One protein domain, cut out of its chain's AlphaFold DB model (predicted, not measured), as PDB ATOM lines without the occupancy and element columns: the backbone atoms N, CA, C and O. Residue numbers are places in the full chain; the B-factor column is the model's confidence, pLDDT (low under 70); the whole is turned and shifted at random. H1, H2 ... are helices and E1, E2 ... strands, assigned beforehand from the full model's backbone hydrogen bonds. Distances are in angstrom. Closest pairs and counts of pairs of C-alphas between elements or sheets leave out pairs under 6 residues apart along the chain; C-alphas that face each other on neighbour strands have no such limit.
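AT A GLANCE: This is residues 2 to 27, 39 to 86 and 93 to 117 of the 123 residues of the protein "Rhomboid family intramembrane serine protease" of Actinobacteria bacterium (UniProt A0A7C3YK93). Two long helices, H3 and H4, make an open V, joined where the end of H3 comes near the start of H4; H1 crosses H4, and the short H2 sits in the mouth of the V. A two-stranded hairpin, E1 and E2, leads into the first residue of H3, and its turn at Leu 56 makes one far end of the model, while H5 follows H4 toward the other. The printed part has 99 residues, with five named helices and two named strands in the order H1 H2 E1 E2 H3 H4 H5, and its class is mostly helix. The antiparallel sheet has the order E1 - E2. The whole is loose, with a radius of gyration of the C-alphas of 16.2 A, and flat, spanning 46 by 43 by 18 A.

HOW THE PARTS SIT: H1, residues 2 to 17, touches the hub H4, residues 94 to 111, at a steep tilt of 46 degrees, opposite ways; their closest C-alphas, Ala 10 and Gly 100, are 4.0 A apart. H2, residues 39 to 42, touches residues 105 to 109 of H4, with the closest C-alphas, Val 41 and Leu 105, 6.4 A apart. E1, residues 47 to 51, and E2, residues 60 to 64, form an antiparallel hairpin at 146 degrees; N 48 and O 63 are 2.8 A apart and N 61 and O 50 2.9 A, both within hydrogen-bond range. H3, residues 65 to 83, only just touches H2, with 3 pairs of C-alphas within 8 A; the closest are Phe 40 and Trp 66, 6.0 A apart. Residues 73 to 80 of H3 touch residues 94 to 101 of H4 at a steep tilt of 40 degrees, opposite ways; the closest C-alphas, Gly 80 and Tyr 94, are 4.8 A apart. H1 and H3 are apart. H5, residues 113 to 116, and H4 meet only through their link. In H3 and H4 every O i to N i+4 pair is within hydrogen-bond range, in H1 11 of 12; H2 and H5 are too short for such a pair.

IN THESE COORDINATES: H1 begins at C-alpha 2, (-5.235, -95.484, 65.958), and is 23.1 A long. H3 begins at C-alpha 65, (-6.605, -74.907, 69.873), and is 26.8 A long. H4 is 26.1 A long and ends at C-alpha 111, (-4.042, -95.117, 77.099). E1 is 12.8 A long and E2 13.0 A.

THE WHOLE: The two C-alphas farthest apart, those of Leu 56 and Arg 117, are 47.1 A apart. Residues 28 to 38 and 87 to 92 are not printed; the gaps are 19.9 A from C-alpha 27 to C-alpha 39 and 12.4 A from C-alpha 86 to C-alpha 93. Of the links that are printed whole, E1 to E2 is short and the others are tight. Residues 113 to 117 have pLDDT under 70.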
ATOM      1  N   PHE A   2      -4.405 -96.535  65.326       97.62
ATOM      2  CA  PHE A   2      -5.235 -95.484  65.958       97.62
ATOM      3  C   PHE A   2      -6.235 -94.809  65.001       97.62
ATOM      4  O   PHE A   2      -7.419 -94.727  65.306       97.62
ATOM      5  N   TYR A   3      -5.768 -94.394  63.822       98.19
ATOM      6  CA  TYR A   3      -6.610 -93.773  62.797       98.19
ATOM      7  C   TYR A   3      -7.767 -94.679  62.343       98.19
ATOM      8  O   TYR A   3      -8.899 -94.228  62.228       98.19
ATOM      9  N   LEU A   4      -7.502 -95.980  62.169       98.31
ATOM     10  CA  LEU A   4      -8.524 -96.964  61.802       98.31
ATOM     11  C   LEU A   4      -9.546 -97.156  62.926       98.31
ATOM     12  O   LEU A   4     -10.736 -97.202  62.651       98.31
ATOM     13  N   LEU A   5      -9.105 -97.192  64.189       98.44
ATOM     14  CA  LEU A   5     -10.017 -97.249  65.338       98.44
ATOM     15  C   LEU A   5     -10.905 -96.003  65.418       98.44
ATOM     16  O   LEU A   5     -12.094 -96.120  65.692       98.44
ATOM     17  N   CYS A   6     -10.355 -94.821  65.128       98.69
ATOM     18  CA  CYS A   6     -11.148 -93.595  65.026       98.69
ATOM     19  C   CYS A   6     -12.154 -93.665  63.874       98.69
ATOM     20  O   CYS A   6     -13.287 -93.230  64.040       98.69
ATOM     21  N   GLY A   7     -11.767 -94.242  62.733       98.50
ATOM     22  CA  GLY A   7     -12.670 -94.500  61.611       98.50
ATOM     23  C   GLY A   7     -13.807 -95.460  61.970       98.50
ATOM     24  O   GLY A   7     -14.956 -95.183  61.648       98.50
ATOM     25  N   LEU A   8     -13.516 -96.538  62.702       98.50
ATOM     26  CA  LEU A   8     -14.537 -97.465  63.205       98.50
ATOM     27  C   LEU A   8     -15.492 -96.777  64.185       98.50
ATOM     28  O   LEU A   8     -16.702 -96.939  64.076       98.50
ATOM     29  N   GLY A   9     -14.963 -95.971  65.105       98.62
ATOM     30  CA  GLY A   9     -15.778 -95.176  66.022       98.62
ATOM     31  C   GLY A   9     -16.619 -94.107  65.317       98.62
ATOM     32  O   GLY A   9     -17.756 -93.858  65.711       98.62
ATOM     33  N   ALA A  10     -16.105 -93.518  64.238       98.62
ATOM     34  CA  ALA A  10     -16.863 -92.618  63.375       98.62
ATOM     35  C   ALA A  10     -18.013 -93.350  62.669       98.62
ATOM     36  O   ALA A  10     -19.155 -92.902  62.738       98.62
ATOM     37  N   ALA A  11     -17.740 -94.499  62.049       98.12
ATOM     38  CA  ALA A  11     -18.771 -95.314  61.412       98.12
ATOM     39  C   ALA A  11     -19.855 -95.736  62.414       98.12
ATOM     40  O   ALA A  11     -21.041 -95.555  62.146       98.12
ATOM     41  N   ALA A  12     -19.454 -96.203  63.599       98.19
ATOM     42  CA  ALA A  12     -20.381 -96.540  64.674       98.19
ATOM     43  C   ALA A  12     -21.234 -95.332  65.096       98.19
ATOM     44  O   ALA A  12     -22.444 -95.469  65.242       98.19
ATOM     45  N   GLY A  13     -20.636 -94.144  65.234       97.81
ATOM     46  CA  GLY A  13     -21.359 -92.917  65.578       97.81
ATOM     47  C   GLY A  13     -22.475 -92.570  64.591       97.81
ATOM     48  O   GLY A  13     -23.568 -92.215  65.018       97.81
ATOM     49  N   GLN A  14     -22.233 -92.723  63.287       97.12
ATOM     50  CA  GLN A  14     -23.266 -92.502  62.272       97.12
ATOM     51  C   GLN A  14     -24.339 -93.599  62.290       97.12
ATOM     52  O   GLN A  14     -25.528 -93.288  62.300       97.12
ATOM     53  N   VAL A  15     -23.928 -94.872  62.330       96.31
ATOM     54  CA  VAL A  15     -24.845 -96.027  62.310       96.31
ATOM     55  C   VAL A  15     -25.765 -96.043  63.530       96.31
ATOM     56  O   VAL A  15     -26.919 -96.433  63.412       96.31
ATOM     57  N   LEU A  16     -25.299 -95.595  64.698       96.75
ATOM     58  CA  LEU A  16     -26.138 -95.519  65.898       96.75
ATOM     59  C   LEU A  16     -27.284 -94.508  65.773       96.75
ATOM     60  O   LEU A  16     -28.291 -94.658  66.462       96.75
ATOM     61  N   VAL A  17     -27.128 -93.481  64.938       94.94
ATOM     62  CA  VAL A  17     -28.121 -92.413  64.784       94.94
ATOM     63  C   VAL A  17     -29.078 -92.694  63.630       94.94
ATOM     64  O   VAL A  17     -30.274 -92.461  63.772       94.94
ATOM     65  N   ASP A  18     -28.571 -93.218  62.515       92.19
ATOM     66  CA  ASP A  18     -29.386 -93.616  61.363       92.19
ATOM     67  C   ASP A  18     -28.956 -95.003  60.846       92.19
ATOM     68  O   ASP A  18     -28.243 -95.116  59.845       92.19
ATOM     69  N   PRO A  19     -29.347 -96.088  61.541       92.88
ATOM     70  CA  PRO A  19     -28.954 -97.452  61.177       92.88
ATOM     71  C   PRO A  19     -29.617 -97.941  59.887       92.88
ATOM     72  O   PRO A  19     -29.151 -98.900  59.276       92.88
ATOM     73  N   THR A  20     -30.717 -97.303  59.488       91.62
ATOM     74  CA  THR A  20     -31.499 -97.641  58.294       91.62
ATOM     75  C   THR A  20     -31.105 -96.813  57.075       91.62
ATOM     76  O   THR A  20     -31.734 -96.948  56.025       91.62
ATOM     77  N   SER A  21     -30.083 -95.958  57.197       88.31
ATOM     78  CA  SER A  21     -29.655 -95.081  56.115       88.31
ATOM     79  C   SER A  21     -29.273 -95.881  54.873       88.31
ATOM     80  O   SER A  21     -28.371 -96.718  54.903       88.31
ATOM     81  N   ALA A  22     -29.929 -95.585  53.754       89.38
ATOM     82  CA  ALA A  22     -29.550 -96.115  52.445       89.38
ATOM     83  C   ALA A  22     -28.417 -95.301  51.792       89.38
ATOM     84  O   ALA A  22     -27.885 -95.691  50.751       89.38
ATOM     85  N   VAL A  23     -28.048 -94.157  52.382       91.00
ATOM     86  CA  VAL A  23     -26.970 -93.300  51.888       91.00
ATOM     87  C   VAL A  23     -25.625 -93.894  52.323       91.00
ATOM     88  O   VAL A  23     -25.394 -94.066  53.522       91.00
ATOM     89  N   PRO A  24     -24.704 -94.198  51.390       91.75
ATOM     90  CA  PRO A  24     -23.427 -94.795  51.746       91.75
ATOM     91  C   PRO A  24     -22.557 -93.813  52.538       91.75
ATOM     92  O   PRO A  24     -22.308 -92.684  52.113       91.75
ATOM     93  N   LEU A  25     -22.030 -94.277  53.671       93.44
ATOM     94  CA  LEU A  25     -21.051 -93.535  54.453       93.44
ATOM     95  C   LEU A  25     -19.655 -93.694  53.837       93.44
ATOM     96  O   LEU A  25     -19.017 -94.735  53.983       93.44
ATOM     97  N   VAL A  26     -19.159 -92.642  53.186       93.31
ATOM     98  CA  VAL A  26     -17.815 -92.615  52.590       93.31
ATOM     99  C   VAL A  26     -17.073 -91.371  53.059       93.31
ATOM    100  O   VAL A  26     -17.533 -90.251  52.863       93.31
ATOM    101  N   GLY A  27     -15.897 -91.554  53.663       94.12
ATOM    102  CA  GLY A  27     -15.041 -90.426  54.016       94.12
ATOM    103  C   GLY A  27     -13.967 -90.743  55.051       94.12
ATOM    104  O   GLY A  27     -14.195 -91.433  56.040       94.12
ATOM    105  N   TYR A  39      -5.822 -84.724  69.722       97.31
ATOM    106  CA  TYR A  39      -5.089 -83.464  69.817       97.31
ATOM    107  C   TYR A  39      -5.609 -82.595  70.967       97.31
ATOM    108  O   TYR A  39      -4.811 -82.085  71.754       97.31
ATOM    109  N   PHE A  40      -6.935 -82.514  71.124       96.94
ATOM    110  CA  PHE A  40      -7.598 -81.808  72.223       96.94
ATOM    111  C   PHE A  40      -7.062 -82.234  73.601       96.94
ATOM    112  O   PHE A  40      -6.794 -81.395  74.460       96.94
ATOM    113  N   VAL A  41      -6.848 -83.538  73.806       95.44
ATOM    114  CA  VAL A  41      -6.343 -84.083  75.077       95.44
ATOM    115  C   VAL A  41      -4.831 -83.904  75.229       95.44
ATOM    116  O   VAL A  41      -4.347 -83.636  76.332       95.44
ATOM    117  N   LEU A  42      -4.064 -84.097  74.156       95.19
ATOM    118  CA  LEU A  42      -2.597 -84.103  74.211       95.19
ATOM    119  C   LEU A  42      -1.987 -82.703  74.285       95.19
ATOM    120  O   LEU A  42      -0.922 -82.546  74.900       95.19
ATOM    121  N   PHE A  43      -2.651 -81.718  73.677       95.12
ATOM    122  CA  PHE A  43      -2.132 -80.369  73.464       95.12
ATOM    123  C   PHE A  43      -3.107 -79.269  73.927       95.12
ATOM    124  O   PHE A  43      -3.406 -78.348  73.169       95.12
ATOM    125  N   PRO A  44      -3.563 -79.275  75.195       90.31
ATOM    126  CA  PRO A  44      -4.552 -78.306  75.683       90.31
ATOM    127  C   PRO A  44      -4.056 -76.847  75.685       90.31
ATOM    128  O   PRO A  44      -4.859 -75.925  75.787       90.31
ATOM    129  N   ARG A  45      -2.736 -76.624  75.590       93.25
ATOM    130  CA  ARG A  45      -2.107 -75.290  75.545       93.25
ATOM    131  C   ARG A  45      -1.616 -74.883  74.155       93.25
ATOM    132  O   ARG A  45      -1.022 -73.817  74.029       93.25
ATOM    133  N   ALA A  46      -1.813 -75.720  73.136       95.56
ATOM    134  CA  ALA A  46      -1.407 -75.362  71.786       95.56
ATOM    135  C   ALA A  46      -2.189 -74.146  71.281       95.56
ATOM    136  O   ALA A  46      -3.366 -73.966  71.607       95.56
ATOM    137  N   ARG A  47      -1.514 -73.324  70.480       96.50
ATOM    138  CA  ARG A  47      -2.084 -72.162  69.802       96.50
ATOM    139  C   ARG A  47      -2.033 -72.381  68.298       96.50
ATOM    140  O   ARG A  47      -1.086 -72.981  67.796       96.50
ATOM    141  N   VAL A  48      -3.063 -71.913  67.607       95.75
ATOM    142  CA  VAL A  48      -3.233 -72.044  66.160       95.75
ATOM    143  C   VAL A  48      -3.443 -70.654  65.581       95.75
ATOM    144  O   VAL A  48      -4.347 -69.931  66.006       95.75
ATOM    145  N   LEU A  49      -2.611 -70.288  64.608       96.75
ATOM    146  CA  LEU A  49      -2.837 -69.107  63.780       96.75
ATOM    147  C   LEU A  49      -4.099 -69.337  62.953       96.75
ATOM    148  O   LEU A  49      -4.164 -70.255  62.136       96.75
ATOM    149  N   THR A  50      -5.114 -68.527  63.211       94.62
ATOM    150  CA  THR A  50      -6.459 -68.696  62.673       94.62
ATOM    151  C   THR A  50      -6.850 -67.437  61.928       94.62
ATOM    152  O   THR A  50      -6.844 -66.347  62.495       94.62
ATOM    153  N   LEU A  51      -7.205 -67.598  60.657       94.69
ATOM    154  CA  LEU A  51      -7.828 -66.542  59.875       94.69
ATOM    155  C   LEU A  51      -9.293 -66.427  60.302       94.69
ATOM    156  O   LEU A  51     -10.050 -67.388  60.146       94.69
ATOM    157  N   VAL A  52      -9.694 -65.281  60.850       92.31
ATOM    158  CA  VAL A  52     -11.073 -65.052  61.299       92.31
ATOM    159  C   VAL A  52     -11.770 -64.129  60.299       92.31
ATOM    160  O   VAL A  52     -11.427 -62.949  60.236       92.31
ATOM    161  N   PRO A  53     -12.733 -64.628  59.504       88.88
ATOM    162  CA  PRO A  53     -13.472 -63.790  58.569       88.88
ATOM    163  C   PRO A  53     -14.454 -62.881  59.327       88.88
ATOM    164  O   PRO A  53     -15.432 -63.351  59.906       88.88
ATOM    165  N   LEU A  54     -14.196 -61.571  59.317       89.88
ATOM    166  CA  LEU A  54     -15.040 -60.521  59.894       89.88
ATOM    167  C   LEU A  54     -15.581 -59.628  58.769       89.88
ATOM    168  O   LEU A  54     -15.037 -58.561  58.481       89.88
ATOM    169  N   PHE A  55     -16.663 -60.077  58.129       88.31
ATOM    170  CA  PHE A  55     -17.269 -59.436  56.955       88.31
ATOM    171  C   PHE A  55     -16.261 -59.241  55.807       88.31
ATOM    172  O   PHE A  55     -15.998 -60.188  55.072       88.31
ATOM    173  N   LEU A  56     -15.696 -58.039  55.655       92.06
ATOM    174  CA  LEU A  56     -14.711 -57.697  54.618       92.06
ATOM    175  C   LEU A  56     -13.257 -57.735  55.118       92.06
ATOM    176  O   LEU A  56     -12.333 -57.556  54.327       92.06
ATOM    177  N   PHE A  57     -13.037 -57.963  56.414       90.31
ATOM    178  CA  PHE A  57     -11.712 -58.028  57.024       90.31
ATOM    179  C   PHE A  57     -11.345 -59.474  57.370       90.31
ATOM    180  O   PHE A  57     -12.169 -60.224  57.889       90.31
ATOM    181  N   PHE A  58     -10.088 -59.855  57.134       92.50
ATOM    182  CA  PHE A  58      -9.569 -61.199  57.415       92.50
ATOM    183  C   PHE A  58      -8.340 -61.145  58.338       92.50
ATOM    184  O   PHE A  58      -7.234 -61.491  57.919       92.50
ATOM    185  N   PRO A  59      -8.484 -60.660  59.584       93.56
ATOM    186  CA  PRO A  59      -7.388 -60.683  60.543       93.56
ATOM    187  C   PRO A  59      -6.967 -62.116  60.893       93.56
ATOM    188  O   PRO A  59      -7.783 -63.041  60.958       93.56
ATOM    189  N   VAL A  60      -5.673 -62.285  61.160       95.38
ATOM    190  CA  VAL A  60      -5.092 -63.531  61.667       95.38
ATOM    191  C   VAL A  60      -4.862 -63.382  63.165       95.38
ATOM    192  O   VAL A  60      -4.173 -62.459  63.597       95.38
ATOM    193  N   PHE A  61      -5.414 -64.300  63.954       94.69
ATOM    194  CA  PHE A  61      -5.243 -64.336  65.404       94.69
ATOM    195  C   PHE A  61      -4.642 -65.664  65.851       94.69
ATOM    196  O   PHE A  61      -4.998 -66.727  65.344       94.69
ATOM    197  N   GLU A  62      -3.774 -65.630  66.857       95.94
ATOM    198  CA  GLU A  62      -3.374 -66.842  67.569       95.94
ATOM    199  C   GLU A  62      -4.444 -67.229  68.585       95.94
ATOM    200  O   GLU A  62      -4.627 -66.561  69.605       95.94
ATOM    201  N   MET A  63      -5.138 -68.336  68.334       94.94
ATOM    202  CA  MET A  63      -6.204 -68.819  69.208       94.94
ATOM    203  C   MET A  63      -5.799 -70.124  69.898       94.94
ATOM    204  O   MET A  63      -5.136 -70.965  69.286       94.94
ATOM    205  N   PRO A  64      -6.196 -70.348  71.163       96.00
ATOM    206  CA  PRO A  64      -6.016 -71.644  71.798       96.00
ATOM    207  C   PRO A  64      -6.748 -72.734  71.006       96.00
ATOM    208  O   PRO A  64      -7.936 -72.603  70.714       96.00
ATOM    209  N   ALA A  65      -6.062 -73.834  70.703       95.81
ATOM    210  CA  ALA A  65      -6.605 -74.907  69.873       95.81
ATOM    211  C   ALA A  65      -7.902 -75.497  70.445       95.81
ATOM    212  O   ALA A  65      -8.808 -75.851  69.698       95.81
ATOM    213  N   TRP A  66      -8.021 -75.565  71.775       96.38
ATOM    214  CA  TRP A  66      -9.224 -76.083  72.426       96.38
ATOM    215  C   TRP A  66     -10.476 -75.265  72.079       96.38
ATOM    216  O   TRP A  66     -11.537 -75.860  71.926       96.38
ATOM    217  N   VAL A  67     -10.361 -73.941  71.896       96.19
ATOM    218  CA  VAL A  67     -11.498 -73.079  71.526       96.19
ATOM    219  C   VAL A  67     -12.030 -73.492  70.161       96.19
ATOM    220  O   VAL A  67     -13.222 -73.743  70.008       96.19
ATOM    221  N   LEU A  68     -11.128 -73.630  69.186       96.19
ATOM    222  CA  LEU A  68     -11.470 -74.015  67.818       96.19
ATOM    223  C   LEU A  68     -12.080 -75.417  67.770       96.19
ATOM    224  O   LEU A  68     -13.077 -75.634  67.090       96.19
ATOM    225  N   LEU A  69     -11.502 -76.359  68.515       97.94
ATOM    226  CA  LEU A  69     -11.952 -77.749  68.530       97.94
ATOM    227  C   LEU A  69     -13.313 -77.918  69.209       97.94
ATOM    228  O   LEU A  69     -14.149 -78.648  68.682       97.94
ATOM    229  N   VAL A  70     -13.564 -77.233  70.333       98.06
ATOM    230  CA  VAL A  70     -14.891 -77.246  70.973       98.06
ATOM    231  C   VAL A  70     -15.918 -76.580  70.069       98.06
ATOM    232  O   VAL A  70     -16.976 -77.163  69.843       98.06
ATOM    233  N   ALA A  71     -15.609 -75.406  69.510       97.38
ATOM    234  CA  ALA A  71     -16.516 -74.717  68.599       97.38
ATOM    235  C   ALA A  71     -16.863 -75.598  67.391       97.38
ATOM    236  O   ALA A  71     -18.036 -75.802  67.089       97.38
ATOM    237  N   TRP A  72     -15.857 -76.194  66.747       97.94
ATOM    238  CA  TRP A  72     -16.062 -77.099  65.622       97.94
ATOM    239  C   TRP A  72     -16.891 -78.325  66.014       97.94
ATOM    240  O   TRP A  72     -17.841 -78.650  65.309       97.94
ATOM    241  N   PHE A  73     -16.595 -78.974  67.144       98.62
ATOM    242  CA  PHE A  73     -17.356 -80.132  67.623       98.62
ATOM    243  C   PHE A  73     -18.830 -79.788  67.872       98.62
ATOM    244  O   PHE A  73     -19.715 -80.525  67.439       98.62
ATOM    245  N   VAL A  74     -19.103 -78.653  68.522       98.56
ATOM    246  CA  VAL A  74     -20.471 -78.168  68.755       98.56
ATOM    247  C   VAL A  74     -21.178 -77.895  67.430       98.56
ATOM    248  O   VAL A  74     -22.325 -78.299  67.267       98.56
ATOM    249  N   LEU A  75     -20.497 -77.286  66.455       98.25
ATOM    250  CA  LEU A  75     -21.059 -77.083  65.119       98.25
ATOM    251  C   LEU A  75     -21.385 -78.409  64.424       98.25
ATOM    252  O   LEU A  75     -22.459 -78.519  63.844       98.25
ATOM    253  N   GLN A  76     -20.520 -79.429  64.514       98.31
ATOM    254  CA  GLN A  76     -20.827 -80.762  63.975       98.31
ATOM    255  C   GLN A  76     -22.064 -81.363  64.647       98.31
ATOM    256  O   GLN A  76     -22.937 -81.891  63.968       98.31
ATOM    257  N   TRP A  77     -22.166 -81.258  65.973       98.19
ATOM    258  CA  TRP A  77     -23.313 -81.764  66.725       98.19
ATOM    259  C   TRP A  77     -24.623 -81.068  66.334       98.19
ATOM    260  O   TRP A  77     -25.612 -81.735  66.041       98.19
ATOM    261  N   LEU A  78     -24.627 -79.731  66.286       98.19
ATOM    262  CA  LEU A  78     -25.799 -78.938  65.907       98.19
ATOM    263  C   LEU A  78     -26.202 -79.177  64.449       98.19
ATOM    264  O   LEU A  78     -27.384 -79.361  64.166       98.19
ATOM    265  N   ALA A  79     -25.230 -79.223  63.535       96.81
ATOM    266  CA  ALA A  79     -25.486 -79.530  62.133       96.81
ATOM    267  C   ALA A  79     -26.053 -80.949  61.970       96.81
ATOM    268  O   ALA A  79     -27.047 -81.134  61.270       96.81
ATOM    269  N   GLY A  80     -25.507 -81.928  62.698       95.50
ATOM    270  CA  GLY A  80     -26.059 -83.279  62.773       95.50
ATOM    271  C   GLY A  80     -27.509 -83.285  63.238       95.50
ATOM    272  O   GLY A  80     -28.362 -83.852  62.559       95.50
ATOM    273  N   LEU A  81     -27.819 -82.575  64.324       95.50
ATOM    274  CA  LEU A  81     -29.184 -82.465  64.834       95.50
ATOM    275  C   LEU A  81     -30.138 -81.830  63.809       95.50
ATOM    276  O   LEU A  81     -31.250 -82.315  63.633       95.50
ATOM    277  N   SER A  82     -29.686 -80.798  63.091       94.00
ATOM    278  CA  SER A  82     -30.469 -80.146  62.032       94.00
ATOM    279  C   SER A  82     -30.676 -81.016  60.787       94.00
ATOM    280  O   SER A  82     -31.628 -80.804  60.044       94.00
ATOM    281  N   SER A  83     -29.799 -82.000  60.559       91.44
ATOM    282  CA  SER A  83     -29.912 -82.940  59.439       91.44
ATOM    283  C   SER A  83     -30.878 -84.101  59.708       91.44
ATOM    284  O   SER A  83     -31.296 -84.777  58.767       91.44
ATOM    285  N   LEU A  84     -31.263 -84.333  60.969       90.00
ATOM    286  CA  LEU A  84     -32.213 -85.386  61.326       90.00
ATOM    287  C   LEU A  84     -33.584 -85.118  60.699       90.00
ATOM    288  O   LEU A  84     -34.125 -84.020  60.798       90.00
ATOM    289  N   GLY A  85     -34.151 -86.135  60.048       82.19
ATOM    290  CA  GLY A  85     -35.436 -86.022  59.353       82.19
ATOM    291  C   GLY A  85     -35.373 -85.266  58.022       82.19
ATOM    292  O   GLY A  85     -36.398 -85.144  57.352       82.19
ATOM    293  N   SER A  86     -34.196 -84.788  57.602       81.19
ATOM    294  CA  SER A  86     -34.020 -84.287  56.241       81.19
ATOM    295  C   SER A  86     -34.040 -85.457  55.251       81.19
ATOM    296  O   SER A  86     -33.369 -86.465  55.441       81.19
ATOM    297  N   ALA A  93     -21.952 -86.594  56.884       95.88
ATOM    298  CA  ALA A  93     -22.210 -87.498  58.003       95.88
ATOM    299  C   ALA A  93     -21.707 -86.888  59.323       95.88
ATOM    300  O   ALA A  93     -20.668 -87.270  59.866       95.88
ATOM    301  N   TYR A  94     -22.420 -85.882  59.826       97.50
ATOM    302  CA  TYR A  94     -22.019 -85.112  61.006       97.50
ATOM    303  C   TYR A  94     -21.804 -85.986  62.251       97.50
ATOM    304  O   TYR A  94     -20.835 -85.790  62.989       97.50
ATOM    305  N   PHE A  95     -22.638 -87.010  62.462       97.81
ATOM    306  CA  PHE A  95     -22.480 -87.928  63.594       97.81
ATOM    307  C   PHE A  95     -21.259 -88.844  63.450       97.81
ATOM    308  O   PHE A  95     -20.692 -89.259  64.463       97.81
ATOM    309  N   ALA A  96     -20.759 -89.062  62.228       98.38
ATOM    310  CA  ALA A  96     -19.462 -89.701  62.026       98.38
ATOM    311  C   ALA A  96     -18.309 -88.837  62.560       98.38
ATOM    312  O   ALA A  96     -17.386 -89.349  63.197       98.38
ATOM    313  N   HIS A  97     -18.356 -87.518  62.358       98.75
ATOM    314  CA  HIS A  97     -17.357 -86.604  62.920       98.75
ATOM    315  C   HIS A  97     -17.406 -86.585  64.450       98.75
ATOM    316  O   HIS A  97     -16.361 -86.664  65.099       98.75
ATOM    317  N   VAL A  98     -18.610 -86.546  65.026       98.69
ATOM    318  CA  VAL A  98     -18.819 -86.616  66.480       98.69
ATOM    319  C   VAL A  98     -18.264 -87.925  67.048       98.69
ATOM    320  O   VAL A  98     -17.440 -87.897  67.966       98.69
ATOM    321  N   GLY A  99     -18.663 -89.068  66.481       98.62
ATOM    322  CA  GLY A  99     -18.217 -90.391  66.923       98.62
ATOM    323  C   GLY A  99     -16.705 -90.565  66.806       98.62
ATOM    324  O   GLY A  99     -16.055 -91.042  67.740       98.62
ATOM    325  N   GLY A 100     -16.119 -90.092  65.703       98.81
ATOM    326  CA  GLY A 100     -14.675 -90.096  65.497       98.81
ATOM    327  C   GLY A 100     -13.947 -89.282  66.563       98.81
ATOM    328  O   GLY A 100     -13.062 -89.816  67.235       98.81
ATOM    329  N   PHE A 101     -14.358 -88.026  66.775       98.81
ATOM    330  CA  PHE A 101     -13.768 -87.123  67.769       98.81
ATOM    331  C   PHE A 101     -13.790 -87.719  69.179       98.81
ATOM    332  O   PHE A 101     -12.749 -87.783  69.840       98.81
ATOM    333  N   LEU A 102     -14.947 -88.216  69.622       98.69
ATOM    334  CA  LEU A 102     -15.092 -88.833  70.942       98.69
ATOM    335  C   LEU A 102     -14.248 -90.103  71.079       98.69
ATOM    336  O   LEU A 102     -13.625 -90.313  72.120       98.69
ATOM    337  N   THR A 103     -14.161 -90.913  70.023       98.75
ATOM    338  CA  THR A 103     -13.332 -92.126  70.012       98.75
ATOM    339  C   THR A 103     -11.858 -91.789  70.200       98.75
ATOM    340  O   THR A 103     -11.198 -92.347  71.079       98.75
ATOM    341  N   GLY A 104     -11.328 -90.843  69.424       98.44
ATOM    342  CA  GLY A 104      -9.929 -90.439  69.541       98.44
ATOM    343  C   GLY A 104      -9.597 -89.811  70.898       98.44
ATOM    344  O   GLY A 104      -8.572 -90.149  71.501       98.44
ATOM    345  N   LEU A 105     -10.501 -88.973  71.416       98.44
ATOM    346  CA  LEU A 105     -10.423 -88.404  72.763       98.44
ATOM    347  C   LEU A 105     -10.355 -89.508  73.826       98.44
ATOM    348  O   LEU A 105      -9.446 -89.503  74.660       98.44
ATOM    349  N   ALA A 106     -11.276 -90.472  73.779       98.12
ATOM    350  CA  ALA A 106     -11.360 -91.564  74.745       98.12
ATOM    351  C   ALA A 106     -10.115 -92.459  74.706       98.12
ATOM    352  O   ALA A 106      -9.510 -92.723  75.747       98.12
ATOM    353  N   LEU A 107      -9.677 -92.875  73.514       97.31
ATOM    354  CA  LEU A 107      -8.489 -93.713  73.341       97.31
ATOM    355  C   LEU A 107      -7.239 -93.047  73.937       97.31
ATOM    356  O   LEU A 107      -6.499 -93.664  74.706       97.31
ATOM    357  N   VAL A 108      -7.004 -91.768  73.649       96.62
ATOM    358  CA  VAL A 108      -5.849 -91.046  74.205       96.62
ATOM    359  C   VAL A 108      -5.980 -90.834  75.711       96.62
ATOM    360  O   VAL A 108      -4.997 -90.999  76.447       96.62
ATOM    361  N   TRP A 109      -7.171 -90.483  76.190       94.56
ATOM    362  CA  TRP A 109      -7.412 -90.270  77.612       94.56
ATOM    363  C   TRP A 109      -7.162 -91.549  78.428       94.56
ATOM    364  O   TRP A 109      -6.497 -91.489  79.466       94.56
ATOM    365  N   LEU A 110      -7.598 -92.706  77.921       93.81
ATOM    366  CA  LEU A 110      -7.414 -94.010  78.560       93.81
ATOM    367  C   LEU A 110      -5.962 -94.501  78.500       93.81
ATOM    368  O   LEU A 110      -5.421 -94.937  79.520       93.81
ATOM    369  N   PHE A 111      -5.316 -94.424  77.334       90.88
ATOM    370  CA  PHE A 111      -4.042 -95.117  77.099       90.88
ATOM    371  C   PHE A 111      -2.800 -94.221  77.178       90.88
ATOM    372  O   PHE A 111      -1.749 -94.674  77.638       90.88
ATOM    373  N   ALA A 112      -2.882 -92.951  76.770       80.75
ATOM    374  CA  ALA A 112      -1.712 -92.072  76.663       80.75
ATOM    375  C   ALA A 112      -1.517 -91.175  77.895       80.75
ATOM    376  O   ALA A 112      -0.390 -91.010  78.373       80.75
ATOM    377  N   ARG A 113      -2.599 -90.641  78.481       65.06
ATOM    378  CA  ARG A 113      -2.501 -89.771  79.672       65.06
ATOM    379  C   ARG A 113      -1.926 -90.504  80.893       65.06
ATOM    380  O   ARG A 113      -1.235 -89.893  81.705       65.06
ATOM    381  N   ARG A 114      -2.134 -91.823  80.985       58.88
ATOM    382  CA  ARG A 114      -1.549 -92.680  82.032       58.88
ATOM    383  C   ARG A 114      -0.026 -92.822  81.917       58.88
ATOM    384  O   ARG A 114       0.629 -93.005  82.939       58.88
ATOM    385  N   ARG A 115       0.553 -92.692  80.714       58.03
ATOM    386  CA  ARG A 115       2.006 -92.823  80.495       58.03
ATOM    387  C   ARG A 115       2.789 -91.569  80.892       58.03
ATOM    388  O   ARG A 115       3.852 -91.700  81.485       58.03
ATOM    389  N   ARG A 116       2.249 -90.361  80.668       56.31
ATOM    390  CA  ARG A 116       2.917 -89.097  81.064       56.31
ATOM    391  C   ARG A 116       3.043 -88.903  82.582       56.31
ATOM    392  O   ARG A 116       3.905 -88.155  83.014       56.31
ATOM    393  N   ARG A 117       2.231 -89.590  83.395       55.66
ATOM    394  CA  ARG A 117       2.348 -89.571  84.867       55.66
ATOM    395  C   ARG A 117       3.477 -90.457  85.417       55.66
ATOM    396  O   ARG A 117       3.689 -90.451  86.621       55.66
TER     397      ARG A 117